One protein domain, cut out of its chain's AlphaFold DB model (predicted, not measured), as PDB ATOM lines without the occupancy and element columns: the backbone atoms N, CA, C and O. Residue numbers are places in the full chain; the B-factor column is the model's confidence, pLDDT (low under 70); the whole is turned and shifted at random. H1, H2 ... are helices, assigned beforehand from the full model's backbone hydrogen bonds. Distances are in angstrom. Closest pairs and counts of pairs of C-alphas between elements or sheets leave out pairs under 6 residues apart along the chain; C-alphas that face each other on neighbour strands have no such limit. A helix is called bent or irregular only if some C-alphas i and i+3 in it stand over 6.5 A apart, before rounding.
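Overview. This is residues 51 to 96 of the 210 residues of an uncharacterized protein of Mytilus coruscus (UniProt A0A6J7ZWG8). The printed part is a helical hairpin: two helices, H1 and H2, lie side by side and run opposite ways, joined at one end by a loop. Residues 66 to 73, the last residue of H1 and the loop, stick out at that end, and residues 90 to 96 trail on from H2. The printed part has 46 residues with two named helices, H1 then H2, and no named strand; the class is all helix. It is only just compact, close to loose, with a radius of gyration of the C-alphas of 11.3 A, and its outline is a rod spanning 34 by 16 by 16 A.

Along the chain. H1, residues 54 to 66, begins with C-alpha 54 at (10.360, -56.137, 16.287) and measures 18.5 A from first to last C-alpha. H2, residues 74 to 89, begins with C-alpha 74 at (4.532, -42.804, 29.032), ends with C-alpha 89 at (15.721, -52.588, 12.627) and measures 22.1 A. H2 is irregular, with C-alphas 77 and 80 7.1 A apart, and has a kink of 34 degrees near residue 81.

Arrangement. H1 and H2 form a helical hairpin, two helices in succession that touch and run opposite ways. Their lines stand at a shallow tilt of 20 degrees, that of H2 being a rough one. Their closest C-alphas, those of Gly 54 and Leu 85, are 5.7 A apart, and their centres are 10.3 A apart. In H1 every O i to N i+4 pair is within hydrogen-bond range; in H2 10 of 12 are.

Size, cuts and confidence. The two C-alphas farthest apart are those of Phe 70 and Gly 93, at 34.3 A. Residues 66 to 73 stand free; without them the body spans 27 by 17 by 14 A. The link from H1 to H2, 7 residues, is short. The printed part has no cut. The mean pLDDT of the printed part is 76.6, and residues 88 to 96 are under 70.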
ATOM      1  N   PRO A  51       8.206 -59.764  24.126       85.12
ATOM      2  CA  PRO A  51       8.283 -59.673  22.676       85.12
ATOM      3  C   PRO A  51       9.648 -60.144  22.166       85.12
ATOM      4  O   PRO A  51      10.682 -59.560  22.475       85.12
ATOM      5  N   GLN A  52       9.643 -61.162  21.310       83.56
ATOM      6  CA  GLN A  52      10.850 -61.722  20.688       83.56
ATOM      7  C   GLN A  52      11.188 -61.044  19.352       83.56
ATOM      8  O   GLN A  52      12.316 -61.113  18.875       83.56
ATOM      9  N   ASN A  53      10.203 -60.381  18.736       83.25
ATOM     10  CA  ASN A  53      10.308 -59.826  17.387       83.25
ATOM     11  C   ASN A  53       9.980 -58.328  17.356       83.25
ATOM     12  O   ASN A  53       9.057 -57.871  18.029       83.25
ATOM     13  N   GLY A  54      10.627 -57.574  16.459       81.88
ATOM     14  CA  GLY A  54      10.360 -56.137  16.287       81.88
ATOM     15  C   GLY A  54       8.902 -55.806  15.925       81.88
ATOM     16  O   GLY A  54       8.390 -54.751  16.293       81.88
ATOM     17  N   THR A  55       8.188 -56.715  15.256       83.56
ATOM     18  CA  THR A  55       6.740 -56.575  15.006       83.56
ATOM     19  C   THR A  55       5.929 -56.635  16.301       83.56
ATOM     20  O   THR A  55       5.030 -55.823  16.483       83.56
ATOM     21  N   GLN A  56       6.278 -57.533  17.226       83.69
ATOM     22  CA  GLN A  56       5.608 -57.648  18.526       83.69
ATOM     23  C   GLN A  56       5.891 -56.416  19.394       83.69
ATOM     24  O   GLN A  56       4.968 -55.868  19.992       83.69
ATOM     25  N   VAL A  57       7.131 -55.907  19.372       85.38
ATOM     26  CA  VAL A  57       7.490 -54.636  20.027       85.38
ATOM     27  C   VAL A  57       6.634 -53.485  19.484       85.38
ATOM     28  O   VAL A  57       6.059 -52.726  20.261       85.38
ATOM     29  N   ARG A  58       6.463 -53.379  18.158       84.38
ATOM     30  CA  ARG A  58       5.576 -52.376  17.534       84.38
ATOM     31  C   ARG A  58       4.109 -52.532  17.939       84.38
ATOM     32  O   ARG A  58       3.445 -51.526  18.174       84.38
ATOM     33  N   SER A  59       3.607 -53.758  18.052       84.94
ATOM     34  CA  SER A  59       2.242 -54.007  18.533       84.94
ATOM     35  C   SER A  59       2.047 -53.541  19.979       84.94
ATOM     36  O   SER A  59       1.054 -52.877  20.270       84.94
ATOM     37  N   ILE A  60       3.010 -53.813  20.866       85.88
ATOM     38  CA  ILE A  60       2.976 -53.352  22.265       85.88
ATOM     39  C   ILE A  60       3.053 -51.822  22.339       85.88
ATOM     40  O   ILE A  60       2.310 -51.206  23.102       85.88
ATOM     41  N   LEU A  61       3.886 -51.190  21.507       86.00
ATOM     42  CA  LEU A  61       3.949 -49.730  21.385       86.00
ATOM     43  C   LEU A  61       2.597 -49.130  20.977       86.00
ATOM     44  O   LEU A  61       2.125 -48.179  21.599       86.00
ATOM     45  N   GLY A  62       1.937 -49.717  19.975       85.50
ATOM     46  CA  GLY A  62       0.601 -49.301  19.549       85.50
ATOM     47  C   GLY A  62      -0.440 -49.433  20.665       85.50
ATOM     48  O   GLY A  62      -1.235 -48.518  20.884       85.50
ATOM     49  N   LEU A  63      -0.394 -50.534  21.420       84.31
ATOM     50  CA  LEU A  63      -1.284 -50.764  22.559       84.31
ATOM     51  C   LEU A  63      -1.044 -49.759  23.693       84.31
ATOM     52  O   LEU A  63      -1.987 -49.241  24.286       84.31
ATOM     53  N   THR A  64       0.221 -49.441  23.953       84.69
ATOM     54  CA  THR A  64       0.617 -48.461  24.967       84.69
ATOM     55  C   THR A  64       0.100 -47.068  24.602       84.69
ATOM     56  O   THR A  64      -0.498 -46.392  25.439       84.69
ATOM     57  N   ASN A  65       0.189 -46.683  23.325       85.31
ATOM     58  CA  ASN A  65      -0.383 -45.432  22.820       85.31
ATOM     59  C   ASN A  65      -1.913 -45.380  22.935       85.31
ATOM     60  O   ASN A  65      -2.469 -44.337  23.285       85.31
ATOM     61  N   TYR A  66      -2.611 -46.494  22.697       84.06
ATOM     62  CA  TYR A  66      -4.062 -46.574  22.902       84.06
ATOM     63  C   TYR A  66      -4.456 -46.307  24.367       84.06
ATOM     64  O   TYR A  66      -5.498 -45.713  24.651       84.06
ATOM     65  N   TYR A  67      -3.590 -46.680  25.311       79.88
ATOM     66  CA  TYR A  67      -3.815 -46.525  26.747       79.88
ATOM     67  C   TYR A  67      -3.094 -45.344  27.399       79.88
ATOM     68  O   TYR A  67      -3.179 -45.184  28.616       79.88
ATOM     69  N   GLN A  68      -2.506 -44.446  26.609       82.50
ATOM     70  CA  GLN A  68      -1.693 -43.340  27.119       82.50
ATOM     71  C   GLN A  68      -2.397 -42.419  28.120       82.50
ATOM     72  O   GLN A  68      -1.765 -41.918  29.041       82.50
ATOM     73  N   LYS A  69      -3.721 -42.252  28.006       82.94
ATOM     74  CA  LYS A  69      -4.515 -41.413  28.922       82.94
ATOM     75  C   LYS A  69      -4.499 -41.901  30.379       82.94
ATOM     76  O   LYS A  69      -4.905 -41.164  31.265       82.94
ATOM     77  N   PHE A  70      -4.068 -43.139  30.612       81.94
ATOM     78  CA  PHE A  70      -4.074 -43.816  31.911       81.94
ATOM     79  C   PHE A  70      -2.665 -44.030  32.461       81.94
ATOM     80  O   PHE A  70      -2.512 -44.484  33.590       81.94
ATOM     81  N   LEU A  71      -1.643 -43.742  31.651       81.25
ATOM     82  CA  LEU A  71      -0.248 -44.012  31.952       81.25
ATOM     83  C   LEU A  71       0.493 -42.677  32.089       81.25
ATOM     84  O   LEU A  71       0.825 -42.055  31.076       81.25
ATOM     85  N   PRO A  72       0.762 -42.211  33.319       83.00
ATOM     86  CA  PRO A  72       1.601 -41.040  33.507       83.00
ATOM     87  C   PRO A  72       3.027 -41.345  33.025       83.00
ATOM     88  O   PRO A  72       3.514 -42.469  33.145       83.00
ATOM     89  N   TYR A  73       3.706 -40.339  32.470       83.56
ATOM     90  CA  TYR A  73       5.106 -40.438  32.026       83.56
ATOM     91  C   TYR A  73       5.384 -41.513  30.957       83.56
ATOM     92  O   TYR A  73       6.471 -42.093  30.908       83.56
ATOM     93  N   ILE A  74       4.428 -41.754  30.055       83.75
ATOM     94  CA  ILE A  74       4.532 -42.804  29.032       83.75
ATOM     95  C   ILE A  74       5.790 -42.702  28.156       83.75
ATOM     96  O   ILE A  74       6.393 -43.719  27.835       83.75
ATOM     97  N   SER A  75       6.235 -41.484  27.830       79.50
ATOM     98  CA  SER A  75       7.446 -41.255  27.029       79.50
ATOM     99  C   SER A  75       8.676 -41.911  27.668       79.50
ATOM    100  O   SER A  75       9.424 -42.637  27.009       79.50
ATOM    101  N   SER A  76       8.831 -41.746  28.984       84.06
ATOM    102  CA  SER A  76       9.922 -42.342  29.758       84.06
ATOM    103  C   SER A  76       9.799 -43.864  29.845       84.06
ATOM    104  O   SER A  76      10.800 -44.564  29.694       84.06
ATOM    105  N   LEU A  77       8.578 -44.380  30.039       80.50
ATOM    106  CA  LEU A  77       8.298 -45.818  30.143       80.50
ATOM    107  C   LEU A  77       8.556 -46.566  28.830       80.50
ATOM    108  O   LEU A  77       9.019 -47.704  28.834       80.50
ATOM    109  N   VAL A  78       8.267 -45.924  27.700       85.12
ATOM    110  CA  VAL A  78       8.294 -46.547  26.375       85.12
ATOM    111  C   VAL A  78       9.647 -46.384  25.666       85.12
ATOM    112  O   VAL A  78       9.998 -47.169  24.782       85.12
ATOM    113  N   ARG A  79      10.476 -45.430  26.103       84.19
ATOM    114  CA  ARG A  79      11.854 -45.222  25.628       84.19
ATOM    115  C   ARG A  79      12.705 -46.502  25.483       84.19
ATOM    116  O   ARG A  79      13.347 -46.645  24.438       84.19
ATOM    117  N   PRO A  80      12.757 -47.443  26.452       85.62
ATOM    118  CA  PRO A  80      13.531 -48.677  26.290       85.62
ATOM    119  C   PRO A  80      13.032 -49.552  25.131       85.62
ATOM    120  O   PRO A  80      13.858 -50.116  24.411       85.62
ATOM    121  N   LEU A  81      11.716 -49.608  24.899       83.69
ATOM    122  CA  LEU A  81      11.121 -50.363  23.792       83.69
ATOM    123  C   LEU A  81      11.470 -49.739  22.436       83.69
ATOM    124  O   LEU A  81      11.812 -50.462  21.502       83.69
ATOM    125  N   HIS A  82      11.467 -48.407  22.333       83.25
ATOM    126  CA  HIS A  82      11.937 -47.715  21.127       83.25
ATOM    127  C   HIS A  82      13.409 -48.020  20.829       83.25
ATOM    128  O   HIS A  82      13.745 -48.380  19.702       83.25
ATOM    129  N   ARG A  83      14.277 -47.993  21.847       82.56
ATOM    130  CA  ARG A  83      15.699 -48.336  21.689       82.56
ATOM    131  C   ARG A  83      15.909 -49.799  21.284       82.56
ATOM    132  O   ARG A  83      16.829 -50.101  20.526       82.56
ATOM    133  N   GLN A  84      15.098 -50.723  21.802       80.56
ATOM    134  CA  GLN A  84      15.121 -52.123  21.364       80.56
ATOM    135  C   GLN A  84      14.681 -52.257  19.905       80.56
ATOM    136  O   GLN A  84      15.324 -52.978  19.142       80.56
ATOM    137  N   LEU A  85      13.644 -51.524  19.497       82.88
ATOM    138  CA  LEU A  85      13.157 -51.535  18.124       82.88
ATOM    139  C   LEU A  85      14.217 -51.031  17.133       82.88
ATOM    140  O   LEU A  85      14.421 -51.672  16.105       82.88
ATOM    141  N   GLU A  86      14.928 -49.953  17.471       77.00
ATOM    142  CA  GLU A  86      16.041 -49.412  16.675       77.00
ATOM    143  C   GLU A  86      17.165 -50.440  16.490       77.00
ATOM    144  O   GLU A  86      17.640 -50.669  15.379       77.00
ATOM    145  N   LYS A  87      17.562 -51.128  17.570       74.44
ATOM    146  CA  LYS A  87      18.582 -52.188  17.500       74.44
ATOM    147  C   LYS A  87      18.165 -53.331  16.573       74.44
ATOM    148  O   LYS A  87      19.008 -53.852  15.850       74.44
ATOM    149  N   MET A  88      16.885 -53.707  16.586       69.69
ATOM    150  CA  MET A  88      16.338 -54.785  15.752       69.69
ATOM    151  C   MET A  88      16.165 -54.370  14.282       69.69
ATOM    152  O   MET A  88      16.302 -55.207  13.391       69.69
ATOM    153  N   SER A  89      15.881 -53.094  13.998       61.72
ATOM    154  CA  SER A  89      15.721 -52.588  12.627       61.72
ATOM    155  C   SER A  89      17.038 -52.360  11.889       61.72
ATOM    156  O   SER A  89      17.037 -52.310  10.660       61.72
ATOM    157  N   ASN A  90      18.166 -52.292  12.601       54.22
ATOM    158  CA  ASN A  90      19.493 -52.088  12.009       54.22
ATOM    159  C   ASN A  90      19.951 -53.220  11.057       54.22
ATOM    160  O   ASN A  90      20.968 -53.061  10.390       54.22
ATOM    161  N   GLY A  91      19.210 -54.335  10.954       48.03
ATOM    162  CA  GLY A  91      19.432 -55.398   9.958       48.03
ATOM    163  C   GLY A  91      18.507 -55.363   8.731       48.03
ATOM    164  O   GLY A  91      18.787 -56.026   7.738       48.03
ATOM    165  N   ILE A  92      17.417 -54.592   8.757       45.47
ATOM    166  CA  ILE A  92      16.453 -54.492   7.651       45.47
ATOM    167  C   ILE A  92      16.228 -53.017   7.387       45.47
ATOM    168  O   ILE A  92      15.232 -52.507   7.871       45.47
ATOM    169  N   GLY A  93      17.158 -52.354   6.684       43.44
ATOM    170  CA  GLY A  93      16.985 -51.164   5.819       43.44
ATOM    171  C   GLY A  93      16.059 -50.001   6.223       43.44
ATOM    172  O   GLY A  93      15.929 -49.050   5.455       43.44
ATOM    173  N   MET A  94      15.425 -50.023   7.389       42.41
ATOM    174  CA  MET A  94      14.585 -48.987   7.945       42.41
ATOM    175  C   MET A  94      15.555 -48.050   8.622       42.41
ATOM    176  O   MET A  94      15.786 -48.094   9.829       42.41
ATOM    177  N   LYS A  95      16.186 -47.238   7.770       41.81
ATOM    178  CA  LYS A  95      16.798 -45.985   8.173       41.81
ATOM    179  C   LYS A  95      15.813 -45.325   9.124       41.81
ATOM    180  O   LYS A  95      14.633 -45.185   8.791       41.81
ATOM    181  N   ASN A  96      16.302 -44.996  10.314       41.16
ATOM    182  CA  ASN A  96      15.625 -44.102  11.229       41.16
ATOM    183  C   ASN A  96      14.940 -43.007  10.405       41.16
ATOM    184  O   ASN A  96      15.566 -42.443   9.503       41.16
TER     185      ASN A  96